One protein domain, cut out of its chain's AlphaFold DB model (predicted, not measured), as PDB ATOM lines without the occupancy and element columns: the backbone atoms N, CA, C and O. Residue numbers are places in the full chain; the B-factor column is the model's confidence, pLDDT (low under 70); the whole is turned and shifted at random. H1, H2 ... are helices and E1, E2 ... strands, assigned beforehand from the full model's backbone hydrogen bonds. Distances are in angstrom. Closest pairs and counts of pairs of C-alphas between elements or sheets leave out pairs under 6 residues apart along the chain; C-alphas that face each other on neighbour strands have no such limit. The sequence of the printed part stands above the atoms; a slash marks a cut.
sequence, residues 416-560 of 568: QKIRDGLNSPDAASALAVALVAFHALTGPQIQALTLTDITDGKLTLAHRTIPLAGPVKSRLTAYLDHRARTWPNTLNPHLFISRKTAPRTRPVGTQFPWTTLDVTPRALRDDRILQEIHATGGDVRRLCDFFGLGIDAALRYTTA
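AT A GLANCE: This is residues 416 to 560 of the 568 residues of an uncharacterized protein of Streptomyces paucisporeus (UniProt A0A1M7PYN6). H2 is the core of a cluster of mostly crossed helices, with H1, H4 and residues 521 to 528 of H5 packed on it. H5 runs out to one end, where H6 and H7 make a small head; of the long stretch of residues 487 to 520, with no named element, residues 487 to 505 loop at the opposite end and residues 512 to 520 run back past the middle to the start of H5, while the small hairpin E1 E2 lies to one side. The printed part has 145 residues, with seven named helices and two strands, H1 H2 H3 E1 E2 H4 H5 H6 H7; it is mostly helix and compact, with a radius of gyration of the C-alphas of 15.4 A and spans of 48 by 33 by 26 A.

HOW THE PARTS SIT: H1, residues 416 to 422, touches H2, residues 427 to 439, at a steep tilt of 65 degrees; their closest C-alphas, Leu 422 and Ala 430, are 4.6 A apart. H3, residues 443 to 448, is close to H2 but not clearly touching, the closest C-alphas, Ala 432 and Ile 446, 7.1 A apart. E1, residues 458 to 461, and E2, residues 464 to 467, form an antiparallel hairpin, with N 459 and O 466 within hydrogen-bond range at 2.8 A. H4, residues 470 to 486, touches H2 at a shallow tilt of 28 degrees, opposite ways, closest at the C-alphas of Ala 427 and Tyr 479, 5.0 A. H5, residues 521 to 536, touches H2 with residues 521 to 528 alone, closest at the C-alphas of Ala 437 and Leu 524, 5.6 A. H6, residues 540 to 547, forms a helical hairpin with H5, closest at the C-alphas of Glu 532 and Leu 543, 7.4 A. H7, residues 551 to 558, touches H6, about perpendicular at 79 degrees, closest at the C-alphas of Val 540 and Ala 554, 5.7 A. Every O i to N i+4 pair is within hydrogen-bond range in H1, H2, H3, H5 and H6, against 12 of 13 in H4 and 3 of 4 in H7.

IN THESE COORDINATES: H1 begins at C-alpha 416, (23.222, -20.610, 3.258). H2 measures 17.5 A from first to last C-alpha, H4 24.5 A and H5 22.6 A. H7 ends at C-alpha 558, (36.138, -0.094, 8.477).

THE WHOLE: The C-alphas farthest apart, Asn 489 and Thr 559, are 49.6 A apart. The printed part has no cut, the link from H4 to H5 is long, and residue 560 is under 70 in pLDDT.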
ATOM      1  N   GLN A 416      24.295 -19.729   3.711       91.38
ATOM      2  CA  GLN A 416      23.222 -20.610   3.258       91.38
ATOM      3  C   GLN A 416      21.930 -19.827   3.009       91.38
ATOM      4  O   GLN A 416      21.324 -19.978   1.952       91.38
ATOM      5  N   LYS A 417      21.583 -18.880   3.887       91.62
ATOM      6  CA  LYS A 417      20.397 -18.025   3.713       91.62
ATOM      7  C   LYS A 417      20.490 -17.143   2.469       91.62
ATOM      8  O   LYS A 417      19.492 -16.914   1.785       91.62
ATOM      9  N   ILE A 418      21.694 -16.665   2.143       93.25
ATOM     10  CA  ILE A 418      21.942 -15.916   0.903       93.25
ATOM     11  C   ILE A 418      21.729 -16.829  -0.307       93.25
ATOM     12  O   ILE A 418      21.046 -16.446  -1.257       93.25
ATOM     13  N   ARG A 419      22.283 -18.047  -0.268       94.19
ATOM     14  CA  ARG A 419      22.145 -19.044  -1.336       94.19
ATOM     15  C   ARG A 419      20.685 -19.421  -1.572       94.19
ATOM     16  O   ARG A 419      20.258 -19.447  -2.725       94.19
ATOM     17  N   ASP A 420      19.926 -19.647  -0.508       94.44
ATOM     18  CA  ASP A 420      18.502 -19.980  -0.577       94.44
ATOM     19  C   ASP A 420      17.700 -18.826  -1.193       94.44
ATOM     20  O   ASP A 420      16.905 -19.034  -2.108       94.44
ATOM     21  N   GLY A 421      17.980 -17.583  -0.782       94.50
ATOM     22  CA  GLY A 421      17.370 -16.392  -1.377       94.50
ATOM     23  C   GLY A 421      17.707 -16.226  -2.862       94.50
ATOM     24  O   GLY A 421      16.824 -15.954  -3.677       94.50
ATOM     25  N   LEU A 422      18.970 -16.442  -3.243       96.19
ATOM     26  CA  LEU A 422      19.422 -16.392  -4.635       96.19
ATOM     27  C   LEU A 422      18.791 -17.491  -5.498       96.19
ATOM     28  O   LEU A 422      18.617 -17.278  -6.697       96.19
ATOM     29  N   ASN A 423      18.472 -18.647  -4.922       95.62
ATOM     30  CA  ASN A 423      17.881 -19.792  -5.620       95.62
ATOM     31  C   ASN A 423      16.371 -19.918  -5.380       95.62
ATOM     32  O   ASN A 423      15.790 -20.970  -5.651       95.62
ATOM     33  N   SER A 424      15.728 -18.855  -4.891       95.56
ATOM     34  CA  SER A 424      14.287 -18.834  -4.672       95.56
ATOM     35  C   SER A 424      13.530 -19.164  -5.969       95.56
ATOM     36  O   SER A 424      13.867 -18.619  -7.026       95.56
ATOM     37  N   PRO A 425      12.475 -20.000  -5.911       94.94
ATOM     38  CA  PRO A 425      11.621 -20.255  -7.069       94.94
ATOM     39  C   PRO A 425      10.840 -19.004  -7.507       94.94
ATOM     40  O   PRO A 425      10.363 -18.936  -8.640       94.94
ATOM     41  N   ASP A 426      10.702 -18.006  -6.627       95.69
ATOM     42  CA  ASP A 426      10.162 -16.703  -6.988       95.69
ATOM     43  C   ASP A 426      11.249 -15.830  -7.632       95.69
ATOM     44  O   ASP A 426      12.165 -15.336  -6.969       95.69
ATOM     45  N   ALA A 427      11.118 -15.593  -8.940       96.56
ATOM     46  CA  ALA A 427      12.082 -14.812  -9.713       96.56
ATOM     47  C   ALA A 427      12.253 -13.376  -9.181       96.56
ATOM     48  O   ALA A 427      13.344 -12.811  -9.282       96.56
ATOM     49  N   ALA A 428      11.199 -12.783  -8.598       96.19
ATOM     50  CA  ALA A 428      11.281 -11.450  -8.001       96.19
ATOM     51  C   ALA A 428      12.181 -11.455  -6.758       96.19
ATOM     52  O   ALA A 428      13.083 -10.624  -6.647       96.19
ATOM     53  N   SER A 429      11.968 -12.415  -5.856       96.62
ATOM     54  CA  SER A 429      12.814 -12.640  -4.684       96.62
ATOM     55  C   SER A 429      14.269 -12.892  -5.071       96.62
ATOM     56  O   SER A 429      15.156 -12.202  -4.572       96.62
ATOM     57  N   ALA A 430      14.515 -13.805  -6.015       97.38
ATOM     58  CA  ALA A 430      15.865 -14.135  -6.466       97.38
ATOM     59  C   ALA A 430      16.608 -12.910  -7.026       97.38
ATOM     60  O   ALA A 430      17.753 -12.651  -6.646       97.38
ATOM     61  N   LEU A 431      15.962 -12.116  -7.892       98.06
ATOM     62  CA  LEU A 431      16.554 -10.888  -8.426       98.06
ATOM     63  C   LEU A 431      16.790  -9.839  -7.333       98.06
ATOM     64  O   LEU A 431      17.851  -9.217  -7.311       98.06
ATOM     65  N   ALA A 432      15.828  -9.631  -6.431       97.19
ATOM     66  CA  ALA A 432      15.963  -8.651  -5.358       97.19
ATOM     67  C   ALA A 432      17.131  -9.001  -4.427       97.19
ATOM     68  O   ALA A 432      17.959  -8.137  -4.143       97.19
ATOM     69  N   VAL A 433      17.251 -10.271  -4.020       97.50
ATOM     70  CA  VAL A 433      18.394 -10.762  -3.239       97.50
ATOM     71  C   VAL A 433      19.692 -10.549  -4.008       97.50
ATOM     72  O   VAL A 433      20.642 -10.040  -3.429       97.50
ATOM     73  N   ALA A 434      19.740 -10.845  -5.310       97.50
ATOM     74  CA  ALA A 434      20.946 -10.650  -6.114       97.50
ATOM     75  C   ALA A 434      21.361  -9.171  -6.227       97.50
ATOM     76  O   ALA A 434      22.534  -8.843  -6.069       97.50
ATOM     77  N   LEU A 435      20.419  -8.251  -6.437       96.81
ATOM     78  CA  LEU A 435      20.722  -6.817  -6.489       96.81
ATOM     79  C   LEU A 435      21.320  -6.303  -5.170       96.81
ATOM     80  O   LEU A 435      22.216  -5.458  -5.192       96.81
ATOM     81  N   VAL A 436      20.879  -6.826  -4.024       96.19
ATOM     82  CA  VAL A 436      21.485  -6.476  -2.732       96.19
ATOM     83  C   VAL A 436      22.803  -7.209  -2.518       96.19
ATOM     84  O   VAL A 436      23.812  -6.582  -2.232       96.19
ATOM     85  N   ALA A 437      22.831  -8.525  -2.688       95.19
ATOM     86  CA  ALA A 437      24.002  -9.337  -2.393       95.19
ATOM     87  C   ALA A 437      25.209  -8.977  -3.270       95.19
ATOM     88  O   ALA A 437      26.328  -9.116  -2.814       95.19
ATOM     89  N   PHE A 438      25.019  -8.490  -4.502       94.19
ATOM     90  CA  PHE A 438      26.138  -8.136  -5.389       94.19
ATOM     91  C   PHE A 438      26.428  -6.632  -5.443       94.19
ATOM     92  O   PHE A 438      27.595  -6.237  -5.492       94.19
ATOM     93  N   HIS A 439      25.389  -5.789  -5.413       92.81
ATOM     94  CA  HIS A 439      25.508  -4.332  -5.598       92.81
ATOM     95  C   HIS A 439      25.094  -3.521  -4.361       92.81
ATOM     96  O   HIS A 439      25.061  -2.288  -4.394       92.81
ATOM     97  N   ALA A 440      24.778  -4.209  -3.264       92.88
ATOM     98  CA  ALA A 440      24.409  -3.653  -1.970       92.88
ATOM     99  C   ALA A 440      23.232  -2.677  -2.028       92.88
ATOM    100  O   ALA A 440      23.154  -1.790  -1.191       92.88
ATOM    101  N   LEU A 441      22.301  -2.777  -2.983       93.69
ATOM    102  CA  LEU A 441      21.177  -1.833  -3.061       93.69
ATOM    103  C   LEU A 441      20.369  -1.779  -1.753       93.69
ATOM    104  O   LEU A 441      20.165  -2.775  -1.069       93.69
ATOM    105  N   THR A 442      19.871  -0.595  -1.404       91.38
ATOM    106  CA  THR A 442      18.935  -0.445  -0.284       91.38
ATOM    107  C   THR A 442      17.524  -0.879  -0.692       91.38
ATOM    108  O   THR A 442      17.145  -0.788  -1.859       91.38
ATOM    109  N   GLY A 443      16.698  -1.285   0.279       91.62
ATOM    110  CA  GLY A 443      15.286  -1.611   0.032       91.62
ATOM    111  C   GLY A 443      14.514  -0.508  -0.719       91.62
ATOM    112  O   GLY A 443      13.849  -0.823  -1.707       91.62
ATOM    113  N   PRO A 444      14.624   0.777  -0.324       91.00
ATOM    114  CA  PRO A 444      14.013   1.883  -1.061       91.00
ATOM    115  C   PRO A 444      14.529   2.042  -2.495       91.00
ATOM    116  O   PRO A 444      13.732   2.305  -3.389       91.00
ATOM    117  N   GLN A 445      15.830   1.840  -2.742       92.81
ATOM    118  CA  GLN A 445      16.371   1.869  -4.108       92.81
ATOM    119  C   GLN A 445      15.731   0.778  -4.967       92.81
ATOM    120  O   GLN A 445      15.258   1.077  -6.053       92.81
ATOM    121  N   ILE A 446      15.628  -0.453  -4.456       94.75
ATOM    122  CA  ILE A 446      14.991  -1.579  -5.166       94.75
ATOM    123  C   ILE A 446      13.540  -1.269  -5.536       94.75
ATOM    124  O   ILE A 446      13.109  -1.589  -6.638       94.75
ATOM    125  N   GLN A 447      12.790  -0.640  -4.630       93.50
ATOM    126  CA  GLN A 447      11.401  -0.245  -4.887       93.50
ATOM    127  C   GLN A 447      11.298   0.850  -5.949       93.50
ATOM    128  O   GLN A 447      10.352   0.843  -6.734       93.50
ATOM    129  N   ALA A 448      12.246   1.788  -5.956       93.88
ATOM    130  CA  ALA A 448      12.253   2.916  -6.874       93.88
ATOM    131  C   ALA A 448      12.728   2.544  -8.286       93.88
ATOM    132  O   ALA A 448      12.307   3.212  -9.227       93.88
ATOM    133  N   LEU A 449      13.539   1.484  -8.437       95.31
ATOM    134  CA  LEU A 449      14.095   1.055  -9.725       95.31
ATOM    135  C   LEU A 449      13.031   0.963 -10.820       95.31
ATOM    136  O   LEU A 449      11.977   0.343 -10.649       95.31
ATOM    137  N   THR A 450      13.361   1.530 -11.969       96.62
ATOM    138  CA  THR A 450      12.604   1.493 -13.215       96.62
ATOM    139  C   THR A 450      13.294   0.610 -14.247       96.62
ATOM    140  O   THR A 450      14.470   0.271 -14.117       96.62
ATOM    141  N   LEU A 451      12.557   0.207 -15.283       95.31
ATOM    142  CA  LEU A 451      13.119  -0.561 -16.398       95.31
ATOM    143  C   LEU A 451      14.240   0.206 -17.116       95.31
ATOM    144  O   LEU A 451      15.191  -0.408 -17.582       95.31
ATOM    145  N   THR A 452      14.141   1.535 -17.171       95.00
ATOM    146  CA  THR A 452      15.112   2.415 -17.834       95.00
ATOM    147  C   THR A 452      16.390   2.637 -17.030       95.00
ATOM    148  O   THR A 452      17.388   3.071 -17.597       95.00
ATOM    149  N   ASP A 453      16.396   2.310 -15.735       95.38
ATOM    150  CA  ASP A 453      17.604   2.414 -14.908       95.38
ATOM    151  C   ASP A 453      18.635   1.333 -15.255       95.38
ATOM    152  O   ASP A 453      19.795   1.445 -14.858       95.38
ATOM    153  N   ILE A 454      18.239   0.283 -15.986       95.00
ATOM    154  CA  ILE A 454      19.133  -0.791 -16.416       95.00
ATOM    155  C   ILE A 454      19.226  -0.808 -17.941       95.00
ATOM    156  O   ILE A 454      18.277  -1.171 -18.630       95.00
ATOM    157  N   THR A 455      20.402  -0.471 -18.463       92.69
ATOM    158  CA  THR A 455      20.705  -0.417 -19.900       92.69
ATOM    159  C   THR A 455      22.041  -1.104 -20.169       92.69
ATOM    160  O   THR A 455      22.990  -0.949 -19.403       92.69
ATOM    161  N   ASP A 456      22.108  -1.951 -21.199       89.31
ATOM    162  CA  ASP A 456      23.323  -2.682 -21.611       89.31
ATOM    163  C   ASP A 456      24.049  -3.425 -20.473       89.31
ATOM    164  O   ASP A 456      25.278  -3.500 -20.395       89.31
ATOM    165  N   GLY A 457      23.271  -3.979 -19.537       90.56
ATOM    166  CA  GLY A 457      23.802  -4.686 -18.374       90.56
ATOM    167  C   GLY A 457      24.510  -3.780 -17.363       90.56
ATOM    168  O   GLY A 457      25.292  -4.284 -16.557       90.56
ATOM    169  N   LYS A 458      24.248  -2.472 -17.396       93.69
ATOM    170  CA  LYS A 458      24.686  -1.480 -16.415       93.69
ATOM    171  C   LYS A 458      23.469  -0.925 -15.690       93.69
ATOM    172  O   LYS A 458      22.437  -0.662 -16.295       93.69
ATOM    173  N   LEU A 459      23.603  -0.755 -14.386       94.19
ATOM    174  CA  LEU A 459      22.609  -0.144 -13.525       94.19
ATOM    175  C   LEU A 459      23.009   1.304 -13.237       94.19
ATOM    176  O   LEU A 459      24.078   1.549 -12.679       94.19
ATOM    177  N   THR A 460      22.135   2.245 -13.559       93.31
ATOM    178  CA  THR A 460      22.310   3.668 -13.269       93.31
ATOM    179  C   THR A 460      21.535   4.030 -12.006       93.31
ATOM    180  O   THR A 460      20.337   3.791 -11.898       93.31
ATOM    181  N   LEU A 461      22.226   4.589 -11.014       87.75
ATOM    182  CA  LEU A 461      21.648   5.059  -9.758       87.75
ATOM    183  C   LEU A 461      22.123   6.485  -9.502       87.75
ATOM    184  O   LEU A 461      23.282   6.684  -9.152       87.75
ATOM    185  N   ALA A 462      21.231   7.470  -9.604       79.69
ATOM    186  CA  ALA A 462      21.585   8.883  -9.441       79.69
ATOM    187  C   ALA A 462      22.815   9.269 -10.294       79.69
ATOM    188  O   ALA A 462      22.713   9.307 -11.512       79.69
ATOM    189  N   HIS A 463      23.969   9.529  -9.673       78.44
ATOM    190  CA  HIS A 463      25.212   9.953 -10.331       78.44
ATOM    191  C   HIS A 463      26.226   8.813 -10.552       78.44
ATOM    192  O   HIS A 463      27.388   9.083 -10.837       78.44
ATOM    193  N   ARG A 464      25.828   7.542 -10.391       85.50
ATOM    194  CA  ARG A 464      26.723   6.384 -10.565       85.50
ATOM    195  C   ARG A 464      26.160   5.352 -11.532       85.50
ATOM    196  O   ARG A 464      24.959   5.084 -11.539       85.50
ATOM    197  N   THR A 465      27.059   4.711 -12.270       89.62
ATOM    198  CA  THR A 465      26.749   3.610 -13.185       89.62
ATOM    199  C   THR A 465      27.550   2.381 -12.777       89.62
ATOM    200  O   THR A 465      28.774   2.423 -12.706       89.62
ATOM    201  N   ILE A 466      26.854   1.281 -12.492       89.19
ATOM    202  CA  ILE A 466      27.423   0.052 -11.937       89.19
ATOM    203  C   ILE A 466      27.231  -1.082 -12.952       89.19
ATOM    204  O   ILE A 466      26.087  -1.407 -13.279       89.19
ATOM    205  N   PRO A 467      28.300  -1.728 -13.447       93.00
ATOM    206  CA  PRO A 467      28.171  -2.940 -14.250       93.00
ATOM    207  C   PRO A 467      27.488  -4.057 -13.449       93.00
ATOM    208  O   PRO A 467      27.901  -4.359 -12.328       93.00
ATOM    209  N   LEU A 468      26.455  -4.687 -14.012       94.94
ATOM    210  CA  LEU A 468      25.756  -5.783 -13.345       94.94
ATOM    211  C   LEU A 468      26.623  -7.042 -13.299       94.94
ATOM    212  O   LEU A 468      27.189  -7.464 -14.311       94.94
ATOM    213  N   ALA A 469      26.669  -7.687 -12.135       94.62
ATOM    214  CA  ALA A 469      27.350  -8.965 -11.971       94.62
ATOM    215  C   ALA A 469      26.640 -10.069 -12.779       94.62
ATOM    216  O   ALA A 469      25.415 -10.057 -12.924       94.62
ATOM    217  N   GLY A 470      27.395 -11.059 -13.268       96.19
ATOM    218  CA  GLY A 470      26.852 -12.188 -14.042       96.19
ATOM    219  C   GLY A 470      25.632 -12.860 -13.386       96.19
ATOM    220  O   GLY A 470      24.583 -12.944 -14.027       96.19
ATOM    221  N   PRO A 471      25.694 -13.229 -12.089       95.56
ATOM    222  CA  PRO A 471      24.556 -13.820 -11.379       95.56
ATOM    223  C   PRO A 471      23.307 -12.928 -11.298       95.56
ATOM    224  O   PRO A 471      22.194 -13.457 -11.202       95.56
ATOM    225  N   VAL A 472      23.476 -11.600 -11.331       97.44
ATOM    226  CA  VAL A 472      22.375 -10.625 -11.348       97.44
ATOM    227  C   VAL A 472      21.747 -10.571 -12.734       97.44
ATOM    228  O   VAL A 472      20.525 -10.602 -12.832       97.44
ATOM    229  N   LYS A 473      22.557 -10.571 -13.803       97.25
ATOM    230  CA  LYS A 473      22.064 -10.589 -15.191       97.25
ATOM    231  C   LYS A 473      21.162 -11.797 -15.451       97.25
ATOM    232  O   LYS A 473      20.046 -11.616 -15.922       97.25
ATOM    233  N   SER A 474      21.579 -13.002 -15.057       96.50
ATOM    234  CA  SER A 474      20.766 -14.217 -15.239       96.50
ATOM    235  C   SER A 474      19.407 -14.133 -14.531       96.50
ATOM    236  O   SER A 474      18.380 -14.518 -15.091       96.50
ATOM    237  N   ARG A 475      19.377 -13.594 -13.306       98.06
ATOM    238  CA  ARG A 475      18.136 -13.421 -12.528       98.06
ATOM    239  C   ARG A 475      17.273 -12.285 -13.057       98.06
ATOM    240  O   ARG A 475      16.050 -12.380 -12.999       98.06
ATOM    241  N   LEU A 476      17.897 -11.241 -13.599       97.81
ATOM    242  CA  LEU A 476      17.199 -10.139 -14.246       97.81
ATOM    243  C   LEU A 476      16.441 -10.654 -15.466       97.81
ATOM    244  O   LEU A 476      15.245 -10.407 -15.564       97.81
ATOM    245  N   THR A 477      17.093 -11.434 -16.329       97.19
ATOM    246  CA  THR A 477      16.443 -12.075 -17.480       97.19
ATOM    247  C   THR A 477      15.267 -12.945 -17.041       97.19
ATOM    248  O   THR A 477      14.146 -12.721 -17.490       97.19
ATOM    249  N   ALA A 478      15.475 -13.858 -16.083       97.56
ATOM    250  CA  ALA A 478      14.406 -14.734 -15.591       97.56
ATOM    251  C   ALA A 478      13.206 -13.952 -15.022       97.56
ATOM    252  O   ALA A 478      12.045 -14.312 -15.252       97.56
ATOM    253  N   TYR A 479      13.471 -12.862 -14.296       97.62
ATOM    254  CA  TYR A 479      12.424 -11.993 -13.772       97.62
ATOM    255  C   TYR A 479      11.702 -11.211 -14.874       97.62
ATOM    256  O   TYR A 479      10.473 -11.140 -14.847       97.62
ATOM    257  N   LEU A 480      12.421 -10.652 -15.851       97.00
ATOM    258  CA  LEU A 480      11.817  -9.932 -16.974       97.00
ATOM    259  C   LEU A 480      10.939 -10.860 -17.827       97.00
ATOM    260  O   LEU A 480       9.819 -10.475 -18.164       97.00
ATOM    261  N   ASP A 481      11.359 -12.106 -18.058       97.06
ATOM    262  CA  ASP A 481      10.550 -13.125 -18.740       97.06
ATOM    263  C   ASP A 481       9.290 -13.485 -17.945       97.06
ATOM    264  O   ASP A 481       8.195 -13.653 -18.494       97.06
ATOM    265  N   HIS A 482       9.416 -13.636 -16.624       95.56
ATOM    266  CA  HIS A 482       8.265 -13.843 -15.749       95.56
ATOM    267  C   HIS A 482       7.306 -12.644 -15.794       95.56
ATOM    268  O   HIS A 482       6.091 -12.823 -15.925       95.56
ATOM    269  N   ARG A 483       7.844 -11.422 -15.728       94.56
ATOM    270  CA  ARG A 483       7.093 -10.165 -15.752       94.56
ATOM    271  C   ARG A 483       6.338  -9.994 -17.069       94.56
ATOM    272  O   ARG A 483       5.141  -9.719 -17.028       94.56
ATOM    273  N   ALA A 484       7.000 -10.210 -18.205       93.25
ATOM    274  CA  ALA A 484       6.410 -10.103 -19.538       93.25
ATOM    275  C   ALA A 484       5.292 -11.134 -19.758       93.25
ATOM    276  O   ALA A 484       4.228 -10.791 -20.264       93.25
ATOM    277  N   ARG A 485       5.478 -12.383 -19.305       93.06
ATOM    278  CA  ARG A 485       4.436 -13.424 -19.391       93.06
ATOM    279  C   ARG A 485       3.240 -13.150 -18.479       93.06
ATOM    280  O   ARG A 485       2.102 -13.398 -18.866       93.06
ATOM    281  N   THR A 486       3.485 -12.658 -17.265       90.88
ATOM    282  CA  THR A 486       2.434 -12.478 -16.249       90.88
ATOM    283  C   THR A 486       1.639 -11.188 -16.460       90.88
ATOM    284  O   THR A 486       0.429 -11.157 -16.224       90.88
ATOM    285  N   TRP A 487       2.303 -10.123 -16.916       89.81
ATOM    286  CA  TRP A 487       1.711  -8.800 -17.118       89.81
ATOM    287  C   TRP A 487       2.163  -8.180 -18.451       89.81
ATOM    288  O   TRP A 487       2.826  -7.143 -18.441       89.81
ATOM    289  N   PRO A 488       1.782  -8.765 -19.604       87.06
ATOM    290  CA  PRO A 488       2.280  -8.340 -20.918       87.06
ATOM    291  C   PRO A 488       1.945  -6.885 -21.263       87.06
ATOM    292  O   PRO A 488       2.706  -6.222 -21.954       87.06
ATOM    293  N   ASN A 489       0.835  -6.367 -20.733       83.56
ATOM    294  CA  ASN A 489       0.317  -5.041 -21.074       83.56
ATOM    295  C   ASN A 489       0.419  -4.043 -19.903       83.56
ATOM    296  O   ASN A 489      -0.381  -3.111 -19.808       83.56
ATOM    297  N   THR A 490       1.318  -4.269 -18.939       87.62
ATOM    298  CA  THR A 490       1.505  -3.331 -17.819       87.62
ATOM    299  C   THR A 490       2.195  -2.049 -18.284       87.62
ATOM    300  O   THR A 490       3.238  -2.100 -18.925       87.62
ATOM    301  N   LEU A 491       1.642  -0.896 -17.899       89.81
ATOM    302  CA  LEU A 491       2.289   0.412 -18.072       89.81
ATOM    303  C   LEU A 491       3.156   0.814 -16.871       89.81
ATOM    304  O   LEU A 491       3.603   1.953 -16.786       89.81
ATOM    305  N   ASN A 492       3.347  -0.074 -15.893       92.62
ATOM    306  CA  ASN A 492       4.135   0.266 -14.720       92.62
ATOM    307  C   ASN A 492       5.620   0.400 -15.121       92.62
ATOM    308  O   ASN A 492       6.186  -0.587 -15.602       92.62
ATOM    309  N   PRO A 493       6.261   1.569 -14.925       94.62
ATOM    310  CA  PRO A 493       7.657   1.767 -15.313       94.62
ATOM    311  C   PRO A 493       8.634   1.086 -14.350       94.62
ATOM    312  O   PRO A 493       9.791   0.869 -14.705       94.62
ATOM    313  N   HIS A 494       8.188   0.745 -13.136       96.75
ATOM    314  CA  HIS A 494       9.042   0.119 -12.142       96.75
ATOM    315  C   HIS A 494       9.487  -1.273 -12.596       96.75
ATOM    316  O   HIS A 494       8.713  -2.046 -13.180       96.75
ATOM    317  N   LEU A 495      10.750  -1.582 -12.292       96.50
ATOM    318  CA  LEU A 495      11.344  -2.888 -12.523       96.50
ATOM    319  C   LEU A 495      10.517  -3.927 -11.768       96.50
ATOM    320  O   LEU A 495       9.886  -4.786 -12.385       96.50
ATOM    321  N   PHE A 496      10.435  -3.777 -10.444       96.44
ATOM    322  CA  PHE A 496       9.655  -4.662  -9.594       96.44
ATOM    323  C   PHE A 496       8.179  -4.282  -9.564       96.44
ATOM    324  O   PHE A 496       7.794  -3.201  -9.116       96.44
ATOM    325  N   ILE A 497       7.339  -5.232  -9.964       95.06
ATOM    326  CA  ILE A 497       5.885  -5.142  -9.869       95.06
ATOM    327  C   ILE A 497       5.295  -6.382  -9.202       95.06
ATOM    328  O   ILE A 497       5.865  -7.469  -9.208       95.06
ATOM    329  N   SER A 498       4.114  -6.199  -8.623       91.38
ATOM    330  CA  SER A 498       3.312  -7.243  -7.992       91.38
ATOM    331  C   SER A 498       1.938  -7.294  -8.646       91.38
ATOM    332  O   SER A 498       1.522  -6.345  -9.309       91.38
ATOM    333  N   ARG A 499       1.135  -8.320  -8.344       87.12
ATOM    334  CA  ARG A 499      -0.281  -8.362  -8.760       87.12
ATOM    335  C   ARG A 499      -1.056  -7.090  -8.373       87.12
ATOM    336  O   ARG A 499      -1.985  -6.703  -9.077       87.12
ATOM    337  N   LYS A 500      -0.687  -6.436  -7.262       85.31
ATOM    338  CA  LYS A 500      -1.316  -5.190  -6.796       85.31
ATOM    339  C   LYS A 500      -0.811  -3.953  -7.542       85.31
ATOM    340  O   LYS A 500      -1.565  -2.997  -7.659       85.31
ATOM    341  N   THR A 501       0.427  -3.928  -8.025       91.06
ATOM    342  CA  THR A 501       1.024  -2.729  -8.645       91.06
ATOM    343  C   THR A 501       1.114  -2.803 -10.162       91.06
ATOM    344  O   THR A 501       1.138  -1.760 -10.799       91.06
ATOM    345  N   ALA A 502       1.049  -3.995 -10.755       89.94
ATOM    346  CA  ALA A 502       1.010  -4.194 -12.201       89.94
ATOM    347  C   ALA A 502      -0.095  -3.398 -12.933       89.94
ATOM    348  O   ALA A 502       0.202  -2.838 -13.986       89.94
ATOM    349  N   PRO A 503      -1.338  -3.271 -12.420       86.00
ATOM    350  CA  PRO A 503      -2.369  -2.458 -13.073       86.00
ATOM    351  C   PRO A 503      -2.279  -0.961 -12.708       86.00
ATOM    352  O   PRO A 503      -3.294  -0.272 -12.696       86.00
ATOM    353  N   ARG A 504      -1.105  -0.471 -12.293       87.56
ATOM    354  CA  ARG A 504      -0.863   0.890 -11.779       87.56
ATOM    355  C   ARG A 504       0.523   1.371 -12.208       87.56
ATOM    356  O   ARG A 504       1.289   0.600 -12.764       87.56
ATOM    357  N   THR A 505       0.869   2.610 -11.882       89.25
ATOM    358  CA  THR A 505       2.175   3.233 -12.182       89.25
ATOM    359  C   THR A 505       3.009   3.530 -10.934       89.25
ATOM    360  O   THR A 505       3.967   4.286 -10.989       89.25
ATOM    361  N   ARG A 506       2.642   2.941  -9.790       89.88
ATOM    362  CA  ARG A 506       3.319   3.144  -8.502       89.88
ATOM    363  C   ARG A 506       4.262   1.985  -8.160       89.88
ATOM    364  O   ARG A 506       3.986   0.854  -8.593       89.88
ATOM    365  N   PRO A 507       5.301   2.221  -7.342       93.81
ATOM    366  CA  PRO A 507       6.233   1.178  -6.945       93.81
ATOM    367  C   PRO A 507       5.575   0.140  -6.031       93.81
ATOM    368  O   PRO A 507       4.491   0.343  -5.468       93.81
ATOM    369  N   VAL A 508       6.249  -1.000  -5.889       94.19
ATOM    370  CA  VAL A 508       5.928  -2.020  -4.882       94.19
ATOM    371  C   VAL A 508       6.118  -1.485  -3.459       94.19
ATOM    372  O   VAL A 508       6.842  -0.523  -3.224       94.19
ATOM    373  N   GLY A 509       5.417  -2.098  -2.502       89.19
ATOM    374  CA  GLY A 509       5.500  -1.705  -1.093       89.19
ATOM    375  C   GLY A 509       6.809  -2.134  -0.426       89.19
ATOM    376  O   GLY A 509       7.515  -3.005  -0.928       89.19
ATOM    377  N   THR A 510       7.081  -1.579   0.757       88.12
ATOM    378  CA  THR A 510       8.363  -1.745   1.466       88.12
ATOM    379  C   THR A 510       8.721  -3.176   1.841       88.12
ATOM    380  O   THR A 510       9.896  -3.528   1.913       88.12
ATOM    381  N   GLN A 511       7.707  -4.003   2.073       88.94
ATOM    382  CA  GLN A 511       7.870  -5.398   2.467       88.94
ATOM    383  C   GLN A 511       8.096  -6.339   1.278       88.94
ATOM    384  O   GLN A 511       8.418  -7.502   1.482       88.94
ATOM    385  N   PHE A 512       7.923  -5.876   0.040       89.88
ATOM    386  CA  PHE A 512       8.088  -6.715  -1.144       89.88
ATOM    387  C   PHE A 512       9.556  -6.734  -1.613       89.88
ATOM    388  O   PHE A 512      10.160  -5.660  -1.677       89.88
ATOM    389  N   PRO A 513      10.126  -7.888  -2.017       92.31
ATOM    390  CA  PRO A 513       9.609  -9.266  -1.919       92.31
ATOM    391  C   PRO A 513      10.060 -10.005  -0.633       92.31
ATOM    392  O   PRO A 513      10.171 -11.222  -0.604       92.31
ATOM    393  N   TRP A 514      10.343  -9.281   0.446       93.25
ATOM    394  CA  TRP A 514      11.066  -9.775   1.626       93.25
ATOM    395  C   TRP A 514      10.234 -10.591   2.621       93.25
ATOM    396  O   TRP A 514      10.801 -11.239   3.488       93.25
ATOM    397  N   THR A 515       8.902 -10.575   2.533       87.19
ATOM    398  CA  THR A 515       8.024 -11.216   3.537       87.19
ATOM    399  C   THR A 515       8.178 -12.728   3.663       87.19
ATOM    400  O   THR A 515       7.823 -13.280   4.695       87.19
ATOM    401  N   THR A 516       8.634 -13.399   2.608       84.81
ATOM    402  CA  THR A 516       8.787 -14.863   2.553       84.81
ATOM    403  C   THR A 516      10.250 -15.296   2.585       84.81
ATOM    404  O   THR A 516      10.545 -16.451   2.300       84.81
ATOM    405  N   LEU A 517      11.164 -14.363   2.857       90.12
ATOM    406  CA  LEU A 517      12.601 -14.598   2.869       90.12
ATOM    407  C   LEU A 517      13.129 -14.513   4.300       90.12
ATOM    408  O   LEU A 517      12.784 -13.591   5.036       90.12
ATOM    409  N   ASP A 518      14.063 -15.394   4.644       90.38
ATOM    410  CA  ASP A 518      14.767 -15.378   5.938       90.38
ATOM    411  C   ASP A 518      15.901 -14.338   5.994       90.38
ATOM    412  O   ASP A 518      16.778 -14.372   6.863       90.38
ATOM    413  N   VAL A 519      15.901 -13.400   5.045       91.38
ATOM    414  CA  VAL A 519      16.901 -12.348   4.893       91.38
ATOM    415  C   VAL A 519      16.228 -11.000   4.688       91.38
ATOM    416  O   VAL A 519      15.201 -10.877   4.020       91.38
ATOM    417  N   THR A 520      16.842  -9.954   5.240       91.81
ATOM    418  CA  THR A 520      16.391  -8.573   5.042       91.81
ATOM    419  C   THR A 520      17.332  -7.832   4.092       91.81
ATOM    420  O   THR A 520      18.527  -8.143   4.055       91.81
ATOM    421  N   PRO A 521      16.856  -6.791   3.377       92.69
ATOM    422  CA  PRO A 521      17.718  -5.958   2.533       92.69
ATOM    423  C   PRO A 521      18.892  -5.368   3.300       92.69
ATOM    424  O   PRO A 521      19.982  -5.223   2.768       92.69
ATOM    425  N   ARG A 522      18.654  -5.001   4.564       90.56
ATOM    426  CA  ARG A 522      19.680  -4.412   5.414       90.56
ATOM    427  C   ARG A 522      20.768  -5.429   5.741       90.56
ATOM    428  O   ARG A 522      21.926  -5.120   5.519       90.56
ATOM    429  N   ALA A 523      20.394  -6.631   6.178       89.88
ATOM    430  CA  ALA A 523      21.356  -7.682   6.502       89.88
ATOM    431  C   ALA A 523      22.201  -8.095   5.283       89.88
ATOM    432  O   ALA A 523      23.415  -8.190   5.392       89.88
ATOM    433  N   LEU A 524      21.579  -8.259   4.108       93.19
ATOM    434  CA  LEU A 524      22.301  -8.554   2.862       93.19
ATOM    435  C   LEU A 524      23.238  -7.411   2.446       93.19
ATOM    436  O   LEU A 524      24.335  -7.654   1.951       93.19
ATOM    437  N   ARG A 525      22.802  -6.155   2.619       92.38
ATOM    438  CA  ARG A 525      23.623  -4.980   2.301       92.38
ATOM    439  C   ARG A 525      24.832  -4.899   3.231       92.38
ATOM    440  O   ARG A 525      25.933  -4.647   2.754       92.38
ATOM    441  N   ASP A 526      24.608  -5.091   4.525       90.00
ATOM    442  CA  ASP A 526      25.646  -5.074   5.555       90.00
ATOM    443  C   ASP A 526      26.687  -6.178   5.296       90.00
ATOM    444  O   ASP A 526      27.880  -5.886   5.259       90.00
ATOM    445  N   ASP A 527      26.237  -7.400   4.996       91.00
ATOM    446  CA  ASP A 527      27.096  -8.530   4.620       91.00
ATOM    447  C   ASP A 527      27.953  -8.233   3.377       91.00
ATOM    448  O   ASP A 527      29.174  -8.395   3.398       91.00
ATOM    449  N   ARG A 528      27.348  -7.686   2.314       91.88
ATOM    450  CA  ARG A 528      28.083  -7.342   1.089       91.88
ATOM    451  C   ARG A 528      29.136  -6.248   1.313       91.88
ATOM    452  O   ARG A 528      30.201  -6.295   0.689       91.88
ATOM    453  N   ILE A 529      28.858  -5.268   2.175       90.50
ATOM    454  CA  ILE A 529      29.828  -4.222   2.536       90.50
ATOM    455  C   ILE A 529      31.004  -4.832   3.306       90.50
ATOM    456  O   ILE A 529      32.149  -4.559   2.953       90.50
ATOM    457  N   LEU A 530      30.735  -5.697   4.292       89.12
ATOM    458  CA  LEU A 530      31.779  -6.413   5.035       89.12
ATOM    459  C   LEU A 530      32.657  -7.265   4.109       89.12
ATOM    460  O   LEU A 530      33.880  -7.241   4.218       89.12
ATOM    461  N   GLN A 531      32.049  -7.960   3.146       88.81
ATOM    462  CA  GLN A 531      32.793  -8.740   2.162       88.81
ATOM    463  C   GLN A 531      33.743  -7.868   1.324       88.81
ATOM    464  O   GLN A 531      34.872  -8.279   1.063       88.81
ATOM    465  N   GLU A 532      33.318  -6.670   0.899       90.38
ATOM    466  CA  GLU A 532      34.197  -5.765   0.141       90.38
ATOM    467  C   GLU A 532      35.347  -5.243   1.005       90.38
ATOM    468  O   GLU A 532      36.467  -5.137   0.515       90.38
ATOM    469  N   ILE A 533      35.092  -4.955   2.285       89.06
ATOM    470  CA  ILE A 533      36.126  -4.529   3.237       89.06
ATOM    471  C   ILE A 533      37.205  -5.598   3.348       89.06
ATOM    472  O   ILE A 533      38.376  -5.293   3.132       89.06
ATOM    473  N   HIS A 534      36.811  -6.851   3.588       87.06
ATOM    474  CA  HIS A 534      37.754  -7.966   3.674       87.06
ATOM    475  C   HIS A 534      38.513  -8.190   2.359       87.06
ATOM    476  O   HIS A 534      39.696  -8.507   2.380       87.06
ATOM    477  N   ALA A 535      37.860  -7.997   1.209       87.25
ATOM    478  CA  ALA A 535      38.490  -8.186  -0.096       87.25
ATOM    479  C   ALA A 535      39.486  -7.074  -0.478       87.25
ATOM    480  O   ALA A 535      40.317  -7.285  -1.358       87.25
ATOM    481  N   THR A 536      39.387  -5.887   0.128       85.44
ATOM    482  CA  THR A 536      40.131  -4.681  -0.294       85.44
ATOM    483  C   THR A 536      41.020  -4.094   0.799       85.44
ATOM    484  O   THR A 536      41.646  -3.063   0.578       85.44
ATOM    485  N   GLY A 537      41.068  -4.721   1.979       83.25
ATOM    486  CA  GLY A 537      41.796  -4.196   3.136       83.25
ATOM    487  C   GLY A 537      41.180  -2.919   3.717       83.25
ATOM    488  O   GLY A 537      41.883  -2.126   4.333       83.25
ATOM    489  N   GLY A 538      39.877  -2.694   3.503       83.62
ATOM    490  CA  GLY A 538      39.164  -1.537   4.053       83.62
ATOM    491  C   GLY A 538      39.355  -0.218   3.295       83.62
ATOM    492  O   GLY A 538      39.288   0.843   3.914       83.62
ATOM    493  N   ASP A 539      39.544  -0.246   1.970       88.31
ATOM    494  CA  ASP A 539      39.604   0.972   1.147       88.31
ATOM    495  C   ASP A 539      38.273   1.756   1.190       88.31
ATOM    496  O   ASP A 539      37.294   1.459   0.494       88.31
ATOM    497  N   VAL A 540      38.255   2.812   2.007       87.00
ATOM    498  CA  VAL A 540      37.096   3.683   2.244       87.00
ATOM    499  C   VAL A 540      36.600   4.338   0.954       87.00
ATOM    500  O   VAL A 540      35.387   4.440   0.744       87.00
ATOM    501  N   ARG A 541      37.507   4.775   0.067       86.88
ATOM    502  CA  ARG A 541      37.129   5.480  -1.168       86.88
ATOM    503  C   ARG A 541      36.385   4.533  -2.097       86.88
ATOM    504  O   ARG A 541      35.327   4.895  -2.620       86.88
ATOM    505  N   ARG A 542      36.882   3.304  -2.220       85.94
ATOM    506  CA  ARG A 542      36.245   2.249  -3.004       85.94
ATOM    507  C   ARG A 542      34.858   1.883  -2.480       85.94
ATOM    508  O   ARG A 542      33.931   1.740  -3.276       85.94
ATOM    509  N   LEU A 543      34.667   1.802  -1.160       87.88
ATOM    510  CA  LEU A 543      33.341   1.571  -0.562       87.88
ATOM    511  C   LEU A 543      32.357   2.702  -0.880       87.88
ATOM    512  O   LEU A 543      31.189   2.444  -1.192       87.88
ATOM    513  N   CYS A 544      32.820   3.953  -0.812       88.00
ATOM    514  CA  CYS A 544      32.025   5.116  -1.190       88.00
ATOM    515  C   CYS A 544      31.582   5.036  -2.655       88.00
ATOM    516  O   CYS A 544      30.387   5.162  -2.928       88.00
ATOM    517  N   ASP A 545      32.504   4.758  -3.578       83.38
ATOM    518  CA  ASP A 545      32.206   4.697  -5.014       83.38
ATOM    519  C   ASP A 545      31.288   3.517  -5.365       83.38
ATOM    520  O   ASP A 545      30.290   3.674  -6.076       83.38
ATOM    521  N   PHE A 546      31.559   2.335  -4.810       83.00
ATOM    522  CA  PHE A 546      30.824   1.121  -5.161       83.00
ATOM    523  C   PHE A 546      29.421   1.079  -4.534       83.00
ATOM    524  O   PHE A 546      28.450   0.672  -5.179       83.00
ATOM    525  N   PHE A 547      29.262   1.561  -3.295       86.75
ATOM    526  CA  PHE A 547      28.008   1.443  -2.535       86.75
ATOM    527  C   PHE A 547      27.256   2.757  -2.295       86.75
ATOM    528  O   PHE A 547      26.135   2.712  -1.763       86.75
ATOM    529  N   GLY A 548      27.817   3.896  -2.715       83.81
ATOM    530  CA  GLY A 548      27.215   5.220  -2.541       83.81
ATOM    531  C   GLY A 548      27.137   5.633  -1.072       83.81
ATOM    532  O   GLY A 548      26.161   6.255  -0.654       83.81
ATOM    533  N   LEU A 549      28.104   5.194  -0.262       85.06
ATOM    534  CA  LEU A 549      28.209   5.552   1.151       85.06
ATOM    535  C   LEU A 549      28.856   6.936   1.291       85.06
ATOM    536  O   LEU A 549      29.801   7.254   0.577       85.06
ATOM    537  N   GLY A 550      28.390   7.740   2.251       84.31
ATOM    538  CA  GLY A 550      29.156   8.904   2.706       84.31
ATOM    539  C   GLY A 550      30.424   8.463   3.443       84.31
ATOM    540  O   GLY A 550      30.443   7.370   4.009       84.31
ATOM    541  N   ILE A 551      31.454   9.311   3.477       84.12
ATOM    542  CA  ILE A 551      32.761   8.991   4.086       84.12
ATOM    543  C   ILE A 551      32.597   8.547   5.548       84.12
ATOM    544  O   ILE A 551      33.045   7.463   5.909       84.12
ATOM    545  N   ASP A 552      31.827   9.285   6.353       79.06
ATOM    546  CA  ASP A 552      31.533   8.913   7.747       79.06
ATOM    547  C   ASP A 552      30.770   7.587   7.872       79.06
ATOM    548  O   ASP A 552      30.820   6.904   8.893       79.06
ATOM    549  N   ALA A 553      29.987   7.213   6.857       79.62
ATOM    550  CA  ALA A 553      29.328   5.913   6.826       79.62
ATOM    551  C   ALA A 553      30.309   4.794   6.490       79.62
ATOM    552  O   ALA A 553      30.255   3.763   7.147       79.62
ATOM    553  N   ALA A 554      31.200   4.998   5.523       83.69
ATOM    554  CA  ALA A 554      32.206   4.016   5.140       83.69
ATOM    555  C   ALA A 554      33.233   3.785   6.262       83.69
ATOM    556  O   ALA A 554      33.462   2.634   6.625       83.69
ATOM    557  N   LEU A 555      33.734   4.856   6.893       83.00
ATOM    558  CA  LEU A 555      34.642   4.774   8.044       83.00
ATOM    559  C   LEU A 555      34.057   3.935   9.184       83.00
ATOM    560  O   LEU A 555      34.760   3.140   9.792       83.00
ATOM    561  N   ARG A 556      32.747   4.037   9.434       76.62
ATOM    562  CA  ARG A 556      32.080   3.226  10.465       76.62
ATOM    563  C   ARG A 556      32.167   1.723  10.215       76.62
ATOM    564  O   ARG A 556      32.223   0.973  11.184       76.62
ATOM    565  N   TYR A 557      32.132   1.281   8.957       75.94
ATOM    566  CA  TYR A 557      32.272  -0.141   8.651       75.94
ATOM    567  C   TYR A 557      33.732  -0.601   8.757       75.94
ATOM    568  O   TYR A 557      33.963  -1.733   9.162       75.94
ATOM    569  N   THR A 558      34.707   0.258   8.435       78.25
ATOM    570  CA  THR A 558      36.138  -0.094   8.477       78.25
ATOM    571  C   THR A 558      36.738  -0.025   9.881       78.25
ATOM    572  O   THR A 558      37.698  -0.726  10.161       78.25
ATOM    573  N   THR A 559      36.182   0.793  10.781       71.62
ATOM    574  CA  THR A 559      36.621   0.883  12.187       71.62
ATOM    575  C   THR A 559      35.913  -0.109  13.113       71.62
ATOM    576  O   THR A 559      36.159  -0.096  14.319       71.62
ATOM    577  N   ALA A 560      34.977  -0.915  12.603       62.72
ATOM    578  CA  ALA A 560      34.350  -1.961  13.401       62.72
ATOM    579  C   ALA A 560      35.429  -2.995  13.782       62.72
ATOM    580  O   ALA A 560      36.136  -3.457  12.890       62.72
TER     581      ALA A 560